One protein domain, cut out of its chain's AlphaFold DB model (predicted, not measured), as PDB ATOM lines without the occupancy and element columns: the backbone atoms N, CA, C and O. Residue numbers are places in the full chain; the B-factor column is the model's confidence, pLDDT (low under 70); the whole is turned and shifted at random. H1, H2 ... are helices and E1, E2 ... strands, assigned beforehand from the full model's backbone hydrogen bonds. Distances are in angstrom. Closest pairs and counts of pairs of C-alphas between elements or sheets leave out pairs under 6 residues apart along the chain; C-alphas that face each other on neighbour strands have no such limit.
ATOM      1  N   LYS A 382     -37.028  63.541 -16.208       85.62
ATOM      2  CA  LYS A 382     -38.295  63.341 -16.919       85.62
ATOM      3  C   LYS A 382     -38.497  61.884 -17.314       85.62
ATOM      4  O   LYS A 382     -37.539  61.138 -17.492       85.62
ATOM      5  N   LEU A 383     -39.760  61.547 -17.565       88.31
ATOM      6  CA  LEU A 383     -40.189  60.232 -18.024       88.31
ATOM      7  C   LEU A 383     -39.373  59.717 -19.219       88.31
ATOM      8  O   LEU A 383     -38.778  58.651 -19.119       88.31
ATOM      9  N   GLY A 384     -39.295  60.489 -20.310       85.88
ATOM     10  CA  GLY A 384     -38.567  60.082 -21.520       85.88
ATOM     11  C   GLY A 384     -37.097  59.759 -21.245       85.88
ATOM     12  O   GLY A 384     -36.638  58.665 -21.561       85.88
ATOM     13  N   THR A 385     -36.396  60.661 -20.550       87.75
ATOM     14  CA  THR A 385     -34.989  60.475 -20.173       87.75
ATOM     15  C   THR A 385     -34.794  59.262 -19.266       87.75
ATOM     16  O   THR A 385     -33.865  58.486 -19.460       87.75
ATOM     17  N   ALA A 386     -35.674  59.075 -18.281       91.38
ATOM     18  CA  ALA A 386     -35.593  57.956 -17.353       91.38
ATOM     19  C   ALA A 386     -35.805  56.608 -18.060       91.38
ATOM     20  O   ALA A 386     -35.067  55.666 -17.792       91.38
ATOM     21  N   ILE A 387     -36.768  56.522 -18.985       90.62
ATOM     22  CA  ILE A 387     -36.992  55.317 -19.795       90.62
ATOM     23  C   ILE A 387     -35.765  55.014 -20.654       90.62
ATOM     24  O   ILE A 387     -35.321  53.870 -20.691       90.62
ATOM     25  N   GLU A 388     -35.193  56.024 -21.307       88.38
ATOM     26  CA  GLU A 388     -34.062  55.818 -22.212       88.38
ATOM     27  C   GLU A 388     -32.796  55.369 -21.473       88.38
ATOM     28  O   GLU A 388     -32.137  54.409 -21.875       88.38
ATOM     29  N   ILE A 389     -32.502  55.979 -20.322       90.81
ATOM     30  CA  ILE A 389     -31.403  55.527 -19.461       90.81
ATOM     31  C   ILE A 389     -31.662  54.109 -18.944       90.81
ATOM     32  O   ILE A 389     -30.738  53.298 -18.915       90.81
ATOM     33  N   ALA A 390     -32.906  53.782 -18.577       93.19
ATOM     34  CA  ALA A 390     -33.273  52.445 -18.119       93.19
ATOM     35  C   ALA A 390     -33.141  51.376 -19.215       93.19
ATOM     36  O   ALA A 390     -32.779  50.239 -18.908       93.19
ATOM     37  N   ARG A 391     -33.402  51.723 -20.481       90.88
ATOM     38  CA  ARG A 391     -33.121  50.857 -21.635       90.88
ATOM     39  C   ARG A 391     -31.622  50.679 -21.834       90.88
ATOM     40  O   ARG A 391     -31.140  49.551 -21.834       90.88
ATOM     41  N   THR A 392     -30.882  51.785 -21.879       89.94
ATOM     42  CA  THR A 392     -29.422  51.789 -22.081       89.94
ATOM     43  C   THR A 392     -28.689  50.980 -21.004       89.94
ATOM     44  O   THR A 392     -27.711  50.295 -21.291       89.94
ATOM     45  N   CYS A 393     -29.150  51.022 -19.750       90.62
ATOM     46  CA  CYS A 393     -28.541  50.266 -18.655       90.62
ATOM     47  C   CYS A 393     -29.067  48.820 -18.515       90.62
ATOM     48  O   CYS A 393     -28.643  48.104 -17.610       90.62
ATOM     49  N   GLY A 394     -29.979  48.369 -19.386       89.50
ATOM     50  CA  GLY A 394     -30.531  47.007 -19.365       89.50
ATOM     51  C   GLY A 394     -31.545  46.739 -18.245       89.50
ATOM     52  O   GLY A 394     -31.868  45.583 -17.943       89.50
ATOM     53  N   LEU A 395     -32.058  47.792 -17.603       91.50
ATOM     54  CA  LEU A 395     -33.109  47.678 -16.596       91.50
ATOM     55  C   LEU A 395     -34.460  47.346 -17.243       91.50
ATOM     56  O   LEU A 395     -35.150  46.443 -16.762       91.50
ATOM     57  N   ILE A 396     -34.773  48.025 -18.352       90.44
ATOM     58  CA  ILE A 396     -35.915  47.779 -19.246       90.44
ATOM     59  C   ILE A 396     -35.377  47.188 -20.555       90.44
ATOM     60  O   ILE A 396     -34.356  47.656 -21.055       90.44
ATOM     61  N   LYS A 397     -36.039  46.179 -21.133       85.06
ATOM     62  CA  LYS A 397     -35.626  45.638 -22.441       85.06
ATOM     63  C   LYS A 397     -35.876  46.650 -23.569       85.06
ATOM     64  O   LYS A 397     -36.889  47.346 -23.566       85.06
ATOM     65  N   GLU A 398     -34.982  46.714 -24.556       79.38
ATOM     66  CA  GLU A 398     -35.114  47.641 -25.698       79.38
ATOM     67  C   GLU A 398     -36.387  47.403 -26.519       79.38
ATOM     68  O   GLU A 398     -37.020  48.347 -26.986       79.38
ATOM     69  N   ASP A 399     -36.790  46.141 -26.664       76.88
ATOM     70  CA  ASP A 399     -37.970  45.729 -27.417       76.88
ATOM     71  C   ASP A 399     -39.262  45.744 -26.589       76.88
ATOM     72  O   ASP A 399     -40.301  45.291 -27.085       76.88
ATOM     73  N   ALA A 400     -39.209  46.265 -25.355       78.31
ATOM     74  CA  ALA A 400     -40.357  46.314 -24.467       78.31
ATOM     75  C   ALA A 400     -41.502  47.115 -25.100       78.31
ATOM     76  O   ALA A 400     -41.320  48.245 -25.565       78.31
ATOM     77  N   ALA A 401     -42.686  46.510 -25.127       76.00
ATOM     78  CA  ALA A 401     -43.867  47.091 -25.748       76.00
ATOM     79  C   ALA A 401     -44.678  47.886 -24.723       76.00
ATOM     80  O   ALA A 401     -44.942  47.395 -23.621       76.00
ATOM     81  N   ASP A 402     -45.102  49.090 -25.110       76.94
ATOM     82  CA  ASP A 402     -45.979  49.912 -24.281       76.94
ATOM     83  C   ASP A 402     -47.291  49.184 -24.010       76.94
ATOM     84  O   ASP A 402     -47.937  48.618 -24.898       76.94
ATOM     85  N   TRP A 403     -47.701  49.236 -22.754       70.56
ATOM     86  CA  TRP A 403     -48.955  48.664 -22.326       70.56
ATOM     87  C   TRP A 403     -50.162  49.440 -22.878       70.56
ATOM     88  O   TRP A 403     -50.269  50.652 -22.647       70.56
ATOM     89  N   PRO A 404     -51.129  48.774 -23.534       64.44
ATOM     90  CA  PRO A 404     -52.213  49.457 -24.232       64.44
ATOM     91  C   PRO A 404     -53.144  50.226 -23.279       64.44
ATOM     92  O   PRO A 404     -53.455  49.812 -22.156       64.44
ATOM     93  N   ALA A 405     -53.586  51.405 -23.723       56.38
ATOM     94  CA  ALA A 405     -54.374  52.344 -22.921       56.38
ATOM     95  C   ALA A 405     -55.726  51.768 -22.459       56.38
ATOM     96  O   ALA A 405     -56.189  52.093 -21.368       56.38
ATOM     97  N   ASP A 406     -56.315  50.859 -23.235       58.53
ATOM     98  CA  ASP A 406     -57.612  50.225 -22.965       58.53
ATOM     99  C   ASP A 406     -57.612  49.267 -21.759       58.53
ATOM    100  O   ASP A 406     -58.677  48.837 -21.320       58.53
ATOM    101  N   GLY A 407     -56.441  48.953 -21.187       52.56
ATOM    102  CA  GLY A 407     -56.353  48.045 -20.042       52.56
ATOM    103  C   GLY A 407     -56.723  46.605 -20.395       52.56
ATOM    104  O   GLY A 407     -57.005  45.820 -19.487       52.56
ATOM    105  N   ALA A 408     -56.714  46.252 -21.684       52.34
ATOM    106  CA  ALA A 408     -56.719  44.874 -22.137       52.34
ATOM    107  C   ALA A 408     -55.286  44.342 -22.031       52.34
ATOM    108  O   ALA A 408     -54.371  44.826 -22.691       52.34
ATOM    109  N   VAL A 409     -55.070  43.386 -21.134       53.06
ATOM    110  CA  VAL A 409     -53.724  43.006 -20.702       53.06
ATOM    111  C   VAL A 409     -53.534  41.516 -20.826       53.06
ATOM    112  O   VAL A 409     -54.255  40.755 -20.181       53.06
ATOM    113  N   ASP A 410     -52.495  41.145 -21.565       56.50
ATOM    114  CA  ASP A 410     -51.785  39.887 -21.383       56.50
ATOM    115  C   ASP A 410     -50.449  40.224 -20.690       56.50
ATOM    116  O   ASP A 410     -49.487  40.631 -21.333       56.50
ATOM    117  N   LEU A 411     -50.426  40.173 -19.350       60.56
ATOM    118  CA  LEU A 411     -49.189  40.218 -18.544       60.56
ATOM    119  C   LEU A 411     -48.435  38.891 -18.657       60.56
ATOM    120  O   LEU A 411     -47.288  38.793 -18.229       60.56
ATOM    121  N   GLY A 412     -49.129  37.877 -19.179       52.78
ATOM    122  CA  GLY A 412     -48.633  36.547 -19.411       52.78
ATOM    123  C   GLY A 412     -48.259  36.329 -20.871       52.78
ATOM    124  O   GLY A 412     -48.825  36.874 -21.815       52.78
ATOM    125  N   SER A 413     -47.322  35.414 -21.030       51.94
ATOM    126  CA  SER A 413     -46.928  34.746 -22.257       51.94
ATOM    127  C   SER A 413     -46.021  35.496 -23.242       51.94
ATOM    128  O   SER A 413     -46.314  36.525 -23.849       51.94
ATOM    129  N   LYS A 414     -44.947  34.761 -23.531       49.75
ATOM    130  CA  LYS A 414     -44.105  34.660 -24.731       49.75
ATOM    131  C   LYS A 414     -44.826  34.730 -26.095       49.75
ATOM    132  O   LYS A 414     -44.216  34.374 -27.101       49.75
ATOM    133  N   ARG A 415     -46.076  35.196 -26.206       45.69
ATOM    134  CA  ARG A 415     -46.819  35.289 -27.477       45.69
ATOM    135  C   ARG A 415     -46.223  36.272 -28.489       45.69
ATOM    136  O   ARG A 415     -46.584  36.201 -29.660       45.69
ATOM    137  N   ALA A 416     -45.255  37.098 -28.086       50.53
ATOM    138  CA  ALA A 416     -44.392  37.843 -29.011       50.53
ATOM    139  C   ALA A 416     -42.907  37.928 -28.588       50.53
ATOM    140  O   ALA A 416     -42.130  38.587 -29.273       50.53
ATOM    141  N   GLY A 417     -42.510  37.303 -27.470       58.09
ATOM    142  CA  GLY A 417     -41.144  37.377 -26.921       58.09
ATOM    143  C   GLY A 417     -40.738  38.724 -26.296       58.09
ATOM    144  O   GLY A 417     -39.611  38.837 -25.826       58.09
ATOM    145  N   LYS A 418     -41.636  39.718 -26.262       65.88
ATOM    146  CA  LYS A 418     -41.364  41.082 -25.781       65.88
ATOM    147  C   LYS A 418     -41.840  41.287 -24.347       65.88
ATOM    148  O   LYS A 418     -42.946  40.877 -24.004       65.88
ATOM    149  N   GLN A 419     -41.027  41.968 -23.545       79.19
ATOM    150  CA  GLN A 419     -41.387  42.400 -22.190       79.19
ATOM    151  C   GLN A 419     -42.465  43.496 -22.241       79.19
ATOM    152  O   GLN A 419     -42.420  44.375 -23.101       79.19
ATOM    153  N   ALA A 420     -43.416  43.484 -21.308       82.94
ATOM    154  CA  ALA A 420     -44.408  44.555 -21.196       82.94
ATOM    155  C   ALA A 420     -43.846  45.769 -20.432       82.94
ATOM    156  O   ALA A 420     -43.220  45.603 -19.384       82.94
ATOM    157  N   LEU A 421     -44.097  46.991 -20.912       87.31
ATOM    158  CA  LEU A 421     -43.753  48.237 -20.219       87.31
ATOM    159  C   LEU A 421     -45.018  48.944 -19.722       87.31
ATOM    160  O   LEU A 421     -45.795  49.488 -20.509       87.31
ATOM    161  N   VAL A 422     -45.217  48.963 -18.404       88.31
ATOM    162  CA  VAL A 422     -46.369  49.613 -17.768       88.31
ATOM    163  C   VAL A 422     -45.965  50.997 -17.273       88.31
ATOM    164  O   VAL A 422     -45.177  51.127 -16.336       88.31
ATOM    165  N   VAL A 423     -46.515  52.036 -17.899       89.44
ATOM    166  CA  VAL A 423     -46.224  53.433 -17.560       89.44
ATOM    167  C   VAL A 423     -47.383  54.049 -16.774       89.44
ATOM    168  O   VAL A 423     -48.530  54.042 -17.223       89.44
ATOM    169  N   PHE A 424     -47.066  54.609 -15.609       89.50
ATOM    170  CA  PHE A 424     -47.961  55.371 -14.746       89.50
ATOM    171  C   PHE A 424     -47.503  56.833 -14.710       89.50
ATOM    172  O   PHE A 424     -46.651  57.209 -13.902       89.50
ATOM    173  N   ASP A 425     -48.056  57.655 -15.599       89.94
ATOM    174  CA  ASP A 425     -47.850  59.106 -15.607       89.94
ATOM    175  C   ASP A 425     -49.190  59.800 -15.861       89.94
ATOM    176  O   ASP A 425     -49.578  60.047 -17.000       89.94
ATOM    177  N   PHE A 426     -49.931  60.033 -14.781       87.56
ATOM    178  CA  PHE A 426     -51.274  60.602 -14.816       87.56
ATOM    179  C   PHE A 426     -51.374  61.829 -13.918       87.56
ATOM    180  O   PHE A 426     -50.760  61.900 -12.850       87.56
ATOM    181  N   ASP A 427     -52.192  62.786 -14.350       84.38
ATOM    182  CA  ASP A 427     -52.382  64.052 -13.650       84.38
ATOM    183  C   ASP A 427     -53.344  63.940 -12.464       84.38
ATOM    184  O   ASP A 427     -53.282  64.778 -11.562       84.38
ATOM    185  N   THR A 428     -54.232  62.939 -12.471       85.06
ATOM    186  CA  THR A 428     -55.289  62.797 -11.466       85.06
ATOM    187  C   THR A 428     -55.119  61.550 -10.586       85.06
ATOM    188  O   THR A 428     -54.639  60.504 -11.053       85.06
ATOM    189  N   PRO A 429     -55.577  61.606  -9.316       84.19
ATOM    190  CA  PRO A 429     -55.613  60.431  -8.448       84.19
ATOM    191  C   PRO A 429     -56.490  59.310  -9.010       84.19
ATOM    192  O   PRO A 429     -56.085  58.154  -8.997       84.19
ATOM    193  N   ALA A 430     -57.666  59.636  -9.558       83.69
ATOM    194  CA  ALA A 430     -58.607  58.637 -10.067       83.69
ATOM    195  C   ALA A 430     -58.003  57.787 -11.198       83.69
ATOM    196  O   ALA A 430     -58.140  56.562 -11.189       83.69
ATOM    197  N   GLU A 431     -57.293  58.421 -12.136       83.94
ATOM    198  CA  GLU A 431     -56.586  57.723 -13.214       83.94
ATOM    199  C   GLU A 431     -55.420  56.893 -12.672       83.94
ATOM    200  O   GLU A 431     -55.306  55.712 -13.003       83.94
ATOM    201  N   SER A 432     -54.599  57.477 -11.791       85.25
ATOM    202  CA  SER A 432     -53.441  56.795 -11.196       85.25
ATOM    203  C   SER A 432     -53.860  55.544 -10.418       85.25
ATOM    204  O   SER A 432     -53.389  54.442 -10.703       85.25
ATOM    205  N   CYS A 433     -54.792  55.687  -9.472       84.62
ATOM    206  CA  CYS A 433     -55.284  54.599  -8.631       84.62
ATOM    207  C   CYS A 433     -56.043  53.548  -9.451       84.62
ATOM    208  O   CYS A 433     -55.848  52.348  -9.255       84.62
ATOM    209  N   GLY A 434     -56.882  53.983 -10.399       83.75
ATOM    210  CA  GLY A 434     -57.622  53.084 -11.283       83.75
ATOM    211  C   GLY A 434     -56.691  52.227 -12.142       83.75
ATOM    212  O   GLY A 434     -56.896  51.017 -12.258       83.75
ATOM    213  N   ARG A 435     -55.627  52.828 -12.689       83.81
ATOM    214  CA  ARG A 435     -54.632  52.110 -13.493       83.81
ATOM    215  C   ARG A 435     -53.797  51.147 -12.656       83.81
ATOM    216  O   ARG A 435     -53.562  50.028 -13.108       83.81
ATOM    217  N   LEU A 436     -53.388  51.547 -11.450       86.44
ATOM    218  CA  LEU A 436     -52.666  50.677 -10.512       86.44
ATOM    219  C   LEU A 436     -53.489  49.441 -10.161       86.44
ATOM    220  O   LEU A 436     -52.995  48.323 -10.274       86.44
ATOM    221  N   LYS A 437     -54.767  49.636  -9.822       86.12
ATOM    222  CA  LYS A 437     -55.681  48.531  -9.545       86.12
ATOM    223  C   LYS A 437     -55.836  47.608 -10.753       86.12
ATOM    224  O   LYS A 437     -55.709  46.400 -10.609       86.12
ATOM    225  N   ALA A 438     -56.053  48.158 -11.948       84.88
ATOM    226  CA  ALA A 438     -56.195  47.354 -13.162       84.88
ATOM    227  C   ALA A 438     -54.940  46.515 -13.472       84.88
ATOM    228  O   ALA A 438     -55.060  45.363 -13.893       84.88
ATOM    229  N   ALA A 439     -53.747  47.077 -13.249       84.88
ATOM    230  CA  ALA A 439     -52.481  46.370 -13.415       84.88
ATOM    231  C   ALA A 439     -52.289  45.273 -12.353       84.88
ATOM    232  O   ALA A 439     -51.907  44.158 -12.704       84.88
ATOM    233  N   ALA A 440     -52.612  45.546 -11.086       86.19
ATOM    234  CA  ALA A 440     -52.559  44.550 -10.014       86.19
ATOM    235  C   ALA A 440     -53.571  43.411 -10.230       86.19
ATOM    236  O   ALA A 440     -53.220  42.238 -10.117       86.19
ATOM    237  N   ASP A 441     -54.800  43.733 -10.642       85.12
ATOM    238  CA  ASP A 441     -55.818  42.742 -11.000       85.12
ATOM    239  C   ASP A 441     -55.359  41.876 -12.185       85.12
ATOM    240  O   ASP A 441     -55.678  40.690 -12.255       85.12
ATOM    241  N   ALA A 442     -54.631  42.457 -13.145       81.81
ATOM    242  CA  ALA A 442     -54.053  41.710 -14.255       81.81
ATOM    243  C   ALA A 442     -52.925  40.780 -13.796       81.81
ATOM    244  O   ALA A 442     -52.886  39.634 -14.236       81.81
ATOM    245  N   LEU A 443     -52.060  41.240 -12.892       83.06
ATOM    246  CA  LEU A 443     -50.976  40.442 -12.323       83.06
ATOM    247  C   LEU A 443     -51.527  39.227 -11.570       83.06
ATOM    248  O   LEU A 443     -51.127  38.100 -11.848       83.06
ATOM    249  N   ALA A 444     -52.539  39.440 -10.725       83.31
ATOM    250  CA  ALA A 444     -53.200  38.374  -9.977       83.31
ATOM    251  C   ALA A 444     -53.858  37.310 -10.879       83.31
ATOM    252  O   ALA A 444     -53.965  36.147 -10.491       83.31
ATOM    253  N   ARG A 445     -54.304  37.679 -12.091       79.69
ATOM    254  CA  ARG A 445     -54.849  36.717 -13.066       79.69
ATOM    255  C   ARG A 445     -53.777  35.821 -13.681       79.69
ATOM    256  O   ARG A 445     -54.092  34.683 -14.011       79.69
ATOM    257  N   VAL A 446     -52.556  36.327 -13.855       74.56
ATOM    258  CA  VAL A 446     -51.448  35.562 -14.445       74.56
ATOM    259  C   VAL A 446     -50.812  34.638 -13.410       74.56
ATOM    260  O   VAL A 446     -50.604  33.472 -13.711       74.56
ATOM    261  N   GLU A 447     -50.632  35.103 -12.169       70.94
ATOM    262  CA  GLU A 447     -50.122  34.271 -11.059       70.94
ATOM    263  C   GLU A 447     -51.046  33.092 -10.692       70.94
ATOM    264  O   GLU A 447     -50.640  32.172  -9.989       70.94
ATOM    265  N   GLY A 448     -52.306  33.114 -11.138       59.78
ATOM    266  CA  GLY A 448     -53.252  32.013 -10.952       59.78
ATOM    267  C   GLY A 448     -53.260  30.964 -12.074       59.78
ATOM    268  O   GLY A 448     -54.058  30.028 -11.990       59.78
ATOM    269  N   GLY A 449     -52.462  31.134 -13.137       58.53
ATOM    270  CA  GLY A 449     -52.407  30.244 -14.307       58.53
ATOM    271  C   GLY A 449     -51.183  29.317 -14.336       58.53
ATOM    272  O   GLY A 449     -50.241  29.506 -13.585       58.53
ATOM    273  N   ASP A 450     -51.177  28.325 -15.239       47.97
ATOM    274  CA  ASP A 450     -50.082  27.337 -15.401       47.97
ATOM    275  C   ASP A 450     -48.751  27.928 -15.956       47.97
ATOM    276  O   ASP A 450     -47.777  27.191 -16.119       47.97
ATOM    277  N   ASP A 451     -48.698  29.227 -16.286       51.97
ATOM    278  CA  ASP A 451     -47.560  29.917 -16.926       51.97
ATOM    279  C   ASP A 451     -47.031  31.024 -15.987       51.97
ATOM    280  O   ASP A 451     -47.392  32.191 -16.113       51.97
ATOM    281  N   ASP A 452     -46.190  30.646 -15.015       53.50
ATOM    282  CA  ASP A 452     -45.620  31.510 -13.953       53.50
ATOM    283  C   ASP A 452     -44.626  32.593 -14.452       53.50
ATOM    284  O   ASP A 452     -43.988  33.289 -13.657       53.50
ATOM    285  N   ASP A 453     -44.443  32.751 -15.765       61.78
ATOM    286  CA  ASP A 453     -43.394  33.598 -16.350       61.78
ATOM    287  C   ASP A 453     -43.926  35.009 -16.671       61.78
ATOM    288  O   ASP A 453     -44.183  35.361 -17.826       61.78
ATOM    289  N   VAL A 454     -44.141  35.821 -15.626       70.25
ATOM    290  CA  VAL A 454     -44.503  37.244 -15.770       70.25
ATOM    291  C   VAL A 454     -43.239  38.069 -16.025       70.25
ATOM    292  O   VAL A 454     -42.376  38.177 -15.153       70.25
ATOM    293  N   ASP A 455     -43.136  38.704 -17.194       79.44
ATOM    294  CA  ASP A 455     -41.993  39.557 -17.555       79.44
ATOM    295  C   ASP A 455     -42.454  40.956 -17.976       79.44
ATOM    296  O   ASP A 455     -42.823  41.219 -19.126       79.44
ATOM    297  N   PHE A 456     -42.429  41.875 -17.013       86.88
ATOM    298  CA  PHE A 456     -42.808  43.269 -17.209       86.88
ATOM    299  C   PHE A 456     -41.873  44.220 -16.464       86.88
ATOM    300  O   PHE A 456     -41.202  43.844 -15.495       86.88
ATOM    301  N   SER A 457     -41.846  45.464 -16.924       90.88
ATOM    302  CA  SER A 457     -41.192  46.593 -16.274       90.88
ATOM    303  C   SER A 457     -42.213  47.679 -15.954       90.88
ATOM    304  O   SER A 457     -43.195  47.856 -16.677       90.88
ATOM    305  N   ILE A 458     -41.967  48.424 -14.880       92.44
ATOM    306  CA  ILE A 458     -42.805  49.548 -14.459       92.44
ATOM    307  C   ILE A 458     -42.026  50.846 -14.553       92.44
ATOM    308  O   ILE A 458     -40.881  50.928 -14.109       92.44
ATOM    309  N   VAL A 459     -42.702  51.882 -15.039       94.12
ATOM    310  CA  VAL A 459     -42.266  53.268 -14.907       94.12
ATOM    311  C   VAL A 459     -43.373  54.059 -14.224       94.12
ATOM    312  O   VAL A 459     -44.500  54.063 -14.706       94.12
ATOM    313  N   ILE A 460     -43.077  54.734 -13.118       94.31
ATOM    314  CA  ILE A 460     -44.040  55.570 -12.393       94.31
ATOM    315  C   ILE A 460     -43.479  56.975 -12.185       94.31
ATOM    316  O   ILE A 460     -42.334  57.153 -11.766       94.31
ATOM    317  N   SER A 461     -44.269  58.001 -12.498       93.94
ATOM    318  CA  SER A 461     -43.878  59.383 -12.233       93.94
ATOM    319  C   SER A 461     -44.082  59.749 -10.767       93.94
ATOM    320  O   SER A 461     -44.969  59.223 -10.102       93.94
ATOM    321  N   GLY A 462     -43.287  60.689 -10.250       91.88
ATOM    322  CA  GLY A 462     -43.389  61.159  -8.867       91.88
ATOM    323  C   GLY A 462     -44.783  61.687  -8.526       91.88
ATOM    324  O   GLY A 462     -45.231  61.564  -7.393       91.88
ATOM    325  N   ARG A 463     -45.525  62.203  -9.513       90.12
ATOM    326  CA  ARG A 463     -46.920  62.609  -9.322       90.12
ATOM    327  C   ARG A 463     -47.842  61.406  -9.106       90.12
ATOM    328  O   ARG A 463     -48.524  61.356  -8.088       90.12
ATOM    329  N   SER A 464     -47.834  60.432 -10.018       90.62
ATOM    330  CA  SER A 464     -48.633  59.207  -9.872       90.62
ATOM    331  C   SER A 464     -48.232  58.394  -8.642       90.62
ATOM    332  O   SER A 464     -49.092  57.799  -7.999       90.62
ATOM    333  N   LEU A 465     -46.949  58.421  -8.275       91.25
ATOM    334  CA  LEU A 465     -46.457  57.883  -7.015       91.25
ATOM    335  C   LEU A 465     -47.098  58.616  -5.830       91.25
ATOM    336  O   LEU A 465     -47.678  57.963  -4.976       91.25
ATOM    337  N   GLY A 466     -47.066  59.952  -5.804       89.44
ATOM    338  CA  GLY A 466     -47.726  60.752  -4.765       89.44
ATOM    339  C   GLY A 466     -49.205  60.400  -4.613       89.44
ATOM    340  O   GLY A 466     -49.660  60.134  -3.512       89.44
ATOM    341  N   HIS A 467     -49.941  60.237  -5.715       87.62
ATOM    342  CA  HIS A 467     -51.343  59.802  -5.671       87.62
ATOM    343  C   HIS A 467     -51.569  58.424  -5.029       87.62
ATOM    344  O   HIS A 467     -52.648  58.174  -4.501       87.62
ATOM    345  N   ALA A 468     -50.578  57.531  -5.082       82.62
ATOM    346  CA  ALA A 468     -50.637  56.218  -4.448       82.62
ATOM    347  C   ALA A 468     -50.164  56.223  -2.982       82.62
ATOM    348  O   ALA A 468     -50.447  55.270  -2.254       82.62
ATOM    349  N   LEU A 469     -49.416  57.251  -2.564       80.62
ATOM    350  CA  LEU A 469     -48.773  57.329  -1.248       80.62
ATOM    351  C   LEU A 469     -49.405  58.343  -0.297       80.62
ATOM    352  O   LEU A 469     -49.374  58.120   0.913       80.62
ATOM    353  N   ASP A 470     -49.934  59.437  -0.829       71.69
ATOM    354  CA  ASP A 470     -50.488  60.541  -0.059       71.69
ATOM    355  C   ASP A 470     -51.929  60.236   0.377       71.69
ATOM    356  O   ASP A 470     -52.677  59.525  -0.301       71.69
ATOM    357  N   ASP A 471     -52.347  60.812   1.508       55.88
ATOM    358  CA  ASP A 471     -53.737  60.751   1.959       55.88
ATOM    359  C   ASP A 471     -54.646  61.442   0.925       55.88
ATOM    360  O   ASP A 471     -54.622  62.670   0.769       55.88
ATOM    361  N   ILE A 472     -55.470  60.671   0.209       51.47
ATOM    362  CA  ILE A 472     -56.398  61.215  -0.788       51.47
ATOM    363  C   ILE A 472     -57.514  61.962  -0.045       51.47
ATOM    364  O   ILE A 472     -58.387  61.359   0.578       51.47
ATOM    365  N   HIS A 473     -57.497  63.293  -0.114       40.34
ATOM    366  CA  HIS A 473     -58.571  64.136   0.409       40.34
ATOM    367  C   HIS A 473     -59.684  64.241  -0.641       40.34
ATOM    368  O   HIS A 473     -59.574  65.012  -1.594       40.34
ATOM    369  N   VAL A 474     -60.758  63.468  -0.474       40.91
ATOM    370  CA  VAL A 474     -62.010  63.660  -1.222       40.91
ATOM    371  C   VAL A 474     -62.977  64.403  -0.304       40.91
ATOM    372  O   VAL A 474     -63.695  63.788   0.479       40.91
ATOM    373  N   ASP A 475     -62.945  65.732  -0.392       36.88
ATOM    374  CA  ASP A 475     -63.723  66.685   0.407       36.88
ATOM    375  C   ASP A 475     -63.428  66.681   1.927       36.88
ATOM    376  O   ASP A 475     -63.066  65.679   2.537       36.88
ATOM    377  N   ASP A 476     -63.583  67.856   2.543       41.38
ATOM    378  CA  ASP A 476     -63.097  68.300   3.869       41.38
ATOM    379  C   ASP A 476     -63.518  67.485   5.125       41.38
ATOM    380  O   ASP A 476     -63.522  68.018   6.239       41.38
ATOM    381  N   ARG A 477     -63.925  66.209   5.023       35.59
ATOM    382  CA  ARG A 477     -64.432  65.429   6.172       35.59
ATOM    383  C   ARG A 477     -64.027  63.955   6.288       35.59
ATOM    384  O   ARG A 477     -64.507  63.314   7.222       35.59
ATOM    385  N   ALA A 478     -63.120  63.421   5.471       39.34
ATOM    386  CA  ALA A 478     -62.509  62.116   5.757       39.34
ATOM    387  C   ALA A 478     -61.146  61.949   5.067       39.34
ATOM    388  O   ALA A 478     -61.056  62.032   3.848       39.34
ATOM    389  N   THR A 479     -60.097  61.672   5.843       38.81
ATOM    390  CA  THR A 479     -58.827  61.139   5.337       38.81
ATOM    391  C   THR A 479     -58.957  59.626   5.197       38.81
ATOM    392  O   THR A 479     -59.137  58.918   6.188       38.81
ATOM    393  N   CYS A 480     -58.862  59.108   3.977       42.03
ATOM    394  CA  CYS A 480     -58.585  57.697   3.751       42.03
ATOM    395  C   CYS A 480     -57.311  57.576   2.913       42.03
ATOM    396  O   CYS A 480     -57.309  57.822   1.709       42.03
ATOM    397  N   ARG A 481     -56.216  57.154   3.554       52.81
ATOM    398  CA  ARG A 481     -55.192  56.398   2.841       52.81
ATOM    399  C   ARG A 481     -55.897  55.150   2.329       52.81
ATOM    400  O   ARG A 481     -56.378  54.349   3.132       52.81
ATOM    401  N   ASP A 482     -56.046  55.012   1.018       64.12
ATOM    402  CA  ASP A 482     -56.499  53.739   0.473       64.12
ATOM    403  C   ASP A 482     -55.311  52.776   0.559       64.12
ATOM    404  O   ASP A 482     -54.519  52.648  -0.376       64.12
ATOM    405  N   ASP A 483     -55.139  52.146   1.726       67.88
ATOM    406  CA  ASP A 483     -54.079  51.165   1.986       67.88
ATOM    407  C   ASP A 483     -54.064  50.056   0.917       67.88
ATOM    408  O   ASP A 483     -53.015  49.467   0.649       67.88
ATOM    409  N   ALA A 484     -55.195  49.808   0.240       76.19
ATOM    410  CA  ALA A 484     -55.256  48.882  -0.881       76.19
ATOM    411  C   ALA A 484     -54.475  49.386  -2.105       76.19
ATOM    412  O   ALA A 484     -53.812  48.586  -2.756       76.19
ATOM    413  N   VAL A 485     -54.487  50.691  -2.408       82.19
ATOM    414  CA  VAL A 485     -53.732  51.270  -3.537       82.19
ATOM    415  C   VAL A 485     -52.229  51.190  -3.296       82.19
ATOM    416  O   VAL A 485     -51.485  50.782  -4.192       82.19
ATOM    417  N   ALA A 486     -51.778  51.523  -2.084       83.56
ATOM    418  CA  ALA A 486     -50.380  51.344  -1.700       83.56
ATOM    419  C   ALA A 486     -49.972  49.859  -1.759       83.56
ATOM    420  O   ALA A 486     -48.860  49.543  -2.188       83.56
ATOM    421  N   GLY A 487     -50.887  48.952  -1.397       86.19
ATOM    422  CA  GLY A 487     -50.736  47.507  -1.577       86.19
ATOM    423  C   GLY A 487     -50.546  47.110  -3.043       86.19
ATOM    424  O   GLY A 487     -49.535  46.492  -3.366       86.19
ATOM    425  N   TYR A 488     -51.438  47.548  -3.940       88.62
ATOM    426  CA  TYR A 488     -51.339  47.282  -5.383       88.62
ATOM    427  C   TYR A 488     -50.006  47.755  -5.960       88.62
ATOM    428  O   TYR A 488     -49.358  47.020  -6.702       88.62
ATOM    429  N   LEU A 489     -49.579  48.971  -5.605       89.44
ATOM    430  CA  LEU A 489     -48.284  49.496  -6.022       89.44
ATOM    431  C   LEU A 489     -47.144  48.622  -5.492       89.44
ATOM    432  O   LEU A 489     -46.246  48.276  -6.250       89.44
ATOM    433  N   THR A 490     -47.174  48.247  -4.216       89.19
ATOM    434  CA  THR A 490     -46.111  47.440  -3.601       89.19
ATOM    435  C   THR A 490     -45.990  46.068  -4.263       89.19
ATOM    436  O   THR A 490     -44.881  45.663  -4.609       89.19
ATOM    437  N   ASP A 491     -47.112  45.390  -4.516       87.88
ATOM    438  CA  ASP A 491     -47.129  44.086  -5.188       87.88
ATOM    439  C   ASP A 491     -46.552  44.191  -6.611       87.88
ATOM    440  O   ASP A 491     -45.698  43.400  -7.014       87.88
ATOM    441  N   LEU A 492     -46.941  45.236  -7.347       89.12
ATOM    442  CA  LEU A 492     -46.412  45.547  -8.673       89.12
ATOM    443  C   LEU A 492     -44.895  45.825  -8.653       89.12
ATOM    444  O   LEU A 492     -44.159  45.253  -9.458       89.12
ATOM    445  N   LEU A 493     -44.414  46.664  -7.725       90.00
ATOM    446  CA  LEU A 493     -42.989  46.985  -7.563       90.00
ATOM    447  C   LEU A 493     -42.159  45.748  -7.213       90.00
ATOM    448  O   LEU A 493     -41.037  45.603  -7.694       90.00
ATOM    449  N   MET A 494     -42.700  44.859  -6.379       87.19
ATOM    450  CA  MET A 494     -42.016  43.627  -6.004       87.19
ATOM    451  C   MET A 494     -41.968  42.630  -7.157       87.19
ATOM    452  O   MET A 494     -40.992  41.904  -7.259       87.19
ATOM    453  N   LYS A 495     -42.973  42.571  -8.035       87.00
ATOM    454  CA  LYS A 495     -43.040  41.555  -9.100       87.00
ATOM    455  C   LYS A 495     -42.401  41.988 -10.418       87.00
ATOM    456  O   LYS A 495     -42.014  41.126 -11.202       87.00
ATOM    457  N   ALA A 496     -42.241  43.288 -10.647       88.69
ATOM    458  CA  ALA A 496     -41.603  43.806 -11.850       88.69
ATOM    459  C   ALA A 496     -40.125  43.382 -11.964       88.69
ATOM    460  O   ALA A 496     -39.365  43.363 -10.993       88.69
ATOM    461  N   SER A 497     -39.696  43.092 -13.193       85.94
ATOM    462  CA  SER A 497     -38.303  42.755 -13.530       85.94
ATOM    463  C   SER A 497     -37.385  43.987 -13.614       85.94
ATOM    464  O   SER A 497     -36.155  43.868 -13.555       85.94
ATOM    465  N   GLY A 498     -37.981  45.168 -13.773       89.00
ATOM    466  CA  GLY A 498     -37.328  46.467 -13.804       89.00
ATOM    467  C   GLY A 498     -38.297  47.537 -13.314       89.00
ATOM    468  O   GLY A 498     -39.453  47.579 -13.734       89.00
ATOM    469  N   VAL A 499     -37.833  48.392 -12.405       94.81
ATOM    470  CA  VAL A 499     -38.644  49.466 -11.824       94.81
ATOM    471  C   VAL A 499     -37.942  50.795 -12.037       94.81
ATOM    472  O   VAL A 499     -36.776  50.949 -11.677       94.81
ATOM    473  N   VAL A 500     -38.669  51.766 -12.577       96.69
ATOM    474  CA  VAL A 500     -38.211  53.142 -12.741       96.69
ATOM    475  C   VAL A 500     -39.195  54.087 -12.071       96.69
ATOM    476  O   VAL A 500     -40.381  54.100 -12.387       96.69
ATOM    477  N   VAL A 501     -38.695  54.931 -11.181       96.44
ATOM    478  CA  VAL A 501     -39.440  56.062 -10.633       96.44
ATOM    479  C   VAL A 501     -38.809  57.336 -11.187       96.44
ATOM    480  O   VAL A 501     -37.635  57.599 -10.936       96.44
ATOM    481  N   CYS A 502     -39.555  58.122 -11.959       94.62
ATOM    482  CA  CYS A 502     -39.066  59.363 -12.576       94.62
ATOM    483  C   CYS A 502     -39.720  60.598 -11.947       94.62
ATOM    484  O   CYS A 502     -40.799  60.492 -11.372       94.62
ATOM    485  N   ARG A 503     -39.119  61.787 -12.077       91.69
ATOM    486  CA  ARG A 503     -39.583  63.032 -11.427       91.69
ATOM    487  C   ARG A 503     -39.803  62.887  -9.908       91.69
ATOM    488  O   ARG A 503     -40.680  63.546  -9.354       91.69
ATOM    489  N   ALA A 504     -39.040  62.017  -9.246       92.12
ATOM    490  CA  ALA A 504     -39.171  61.764  -7.814       92.12
ATOM    491  C   ALA A 504     -38.587  62.913  -6.974       92.12
ATOM    492  O   ALA A 504     -37.504  63.423  -7.275       92.12
TER     493      ALA A 504
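Overview. This is residues 382 to 504 of the 617 residues of the protein "P-type phospholipid transporter" of Perkinsus olseni (UniProt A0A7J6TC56). A small parallel sheet of three strands forms the core, with H1 over one face and H2 and H3 over the other, while H4 packs on H2 and H3 and only grazes the sheet. Two long links have no named element: residues 393 to 419, of which 401 to 402 pair in parallel with residues 420 to 421 of E1, and residues 470 to 482, whose C-alphas lie 17 to 30 A from the mean of all C-alphas and whose residues 472 to 473 and 479 to 480 pair antiparallel. The printed part has 123 residues with four named helices and three named strands, in the order H1 E1 H2 E2 H3 H4 E3; the sheet runs E1 E2 E3 and the class is mixed, helices and strands. The whole is compact, with a radius of gyration of the C-alphas of 14.8 A and spans of 49 by 35 by 24 A.

Along the chain. In the sheet, E1 is residues 420 to 424, E2 residues 456 to 461, 16.9 A long, and E3 residues 498 to 502, ending at C-alpha 502 at (-39.066, 59.363, -12.576). H1, residues 383 to 392, begins at C-alpha 383 at (-40.189, 60.232, -18.024) and is 14.3 A long. H2, residues 429 to 446, is the longest helix, 25.9 A. H3 is residues 462 to 469, and H4, residues 483 to 495, is 18.4 A long.

Arrangement. E1 and E2 are parallel at 16 degrees, with N 424 and O 459 2.8 A apart, within hydrogen-bond range. E2 and E3 are parallel at 11 degrees, with N 500 and O 458 2.8 A apart, also within that range. E1, H2, E2 and E2, H3 H4, E3 are strand-helix-strand units, two parallel neighbour strands joined through helices, each with a right-handed crossover. H1 is on the sheet at a height of 9.4 A, over E3 and only just over E2, with 3 of its 10 C-alphas there; it runs along the strands. On the opposite face H2 lies over E1 at a height of 9.9 A, at 8 degrees to it on the local plane. H3, on the same face as H2, stands up from the sheet. H2 touches H4, closest at the C-alphas of Ala 440 and Tyr 488, 5.5 A, at a steep tilt of 51 degrees, the same way. With residues 429 to 433 alone H2 touches H3, about perpendicular at 73 degrees, closest at the C-alphas of Pro 429 and His 467, 5.1 A. H4 touches H3 with residues 485 to 489 alone, closest at the C-alphas of Ala 468 and Ala 486, 5.6 A. H1 is apart from H2, H3 and H4. In H1, H2, H3 and H4 every O i to N i+4 pair is within hydrogen-bond range.

Size, cuts and confidence. The two farthest C-alphas, of Gly 417 and Arg 477, are 49.2 A apart. The links H1 to E1 and H3 to H4 are long, and the printed part has no cut. The mean pLDDT of the printed part is 76.8; residues 404 to 418, 448 to 453 and 471 to 483 are under 70.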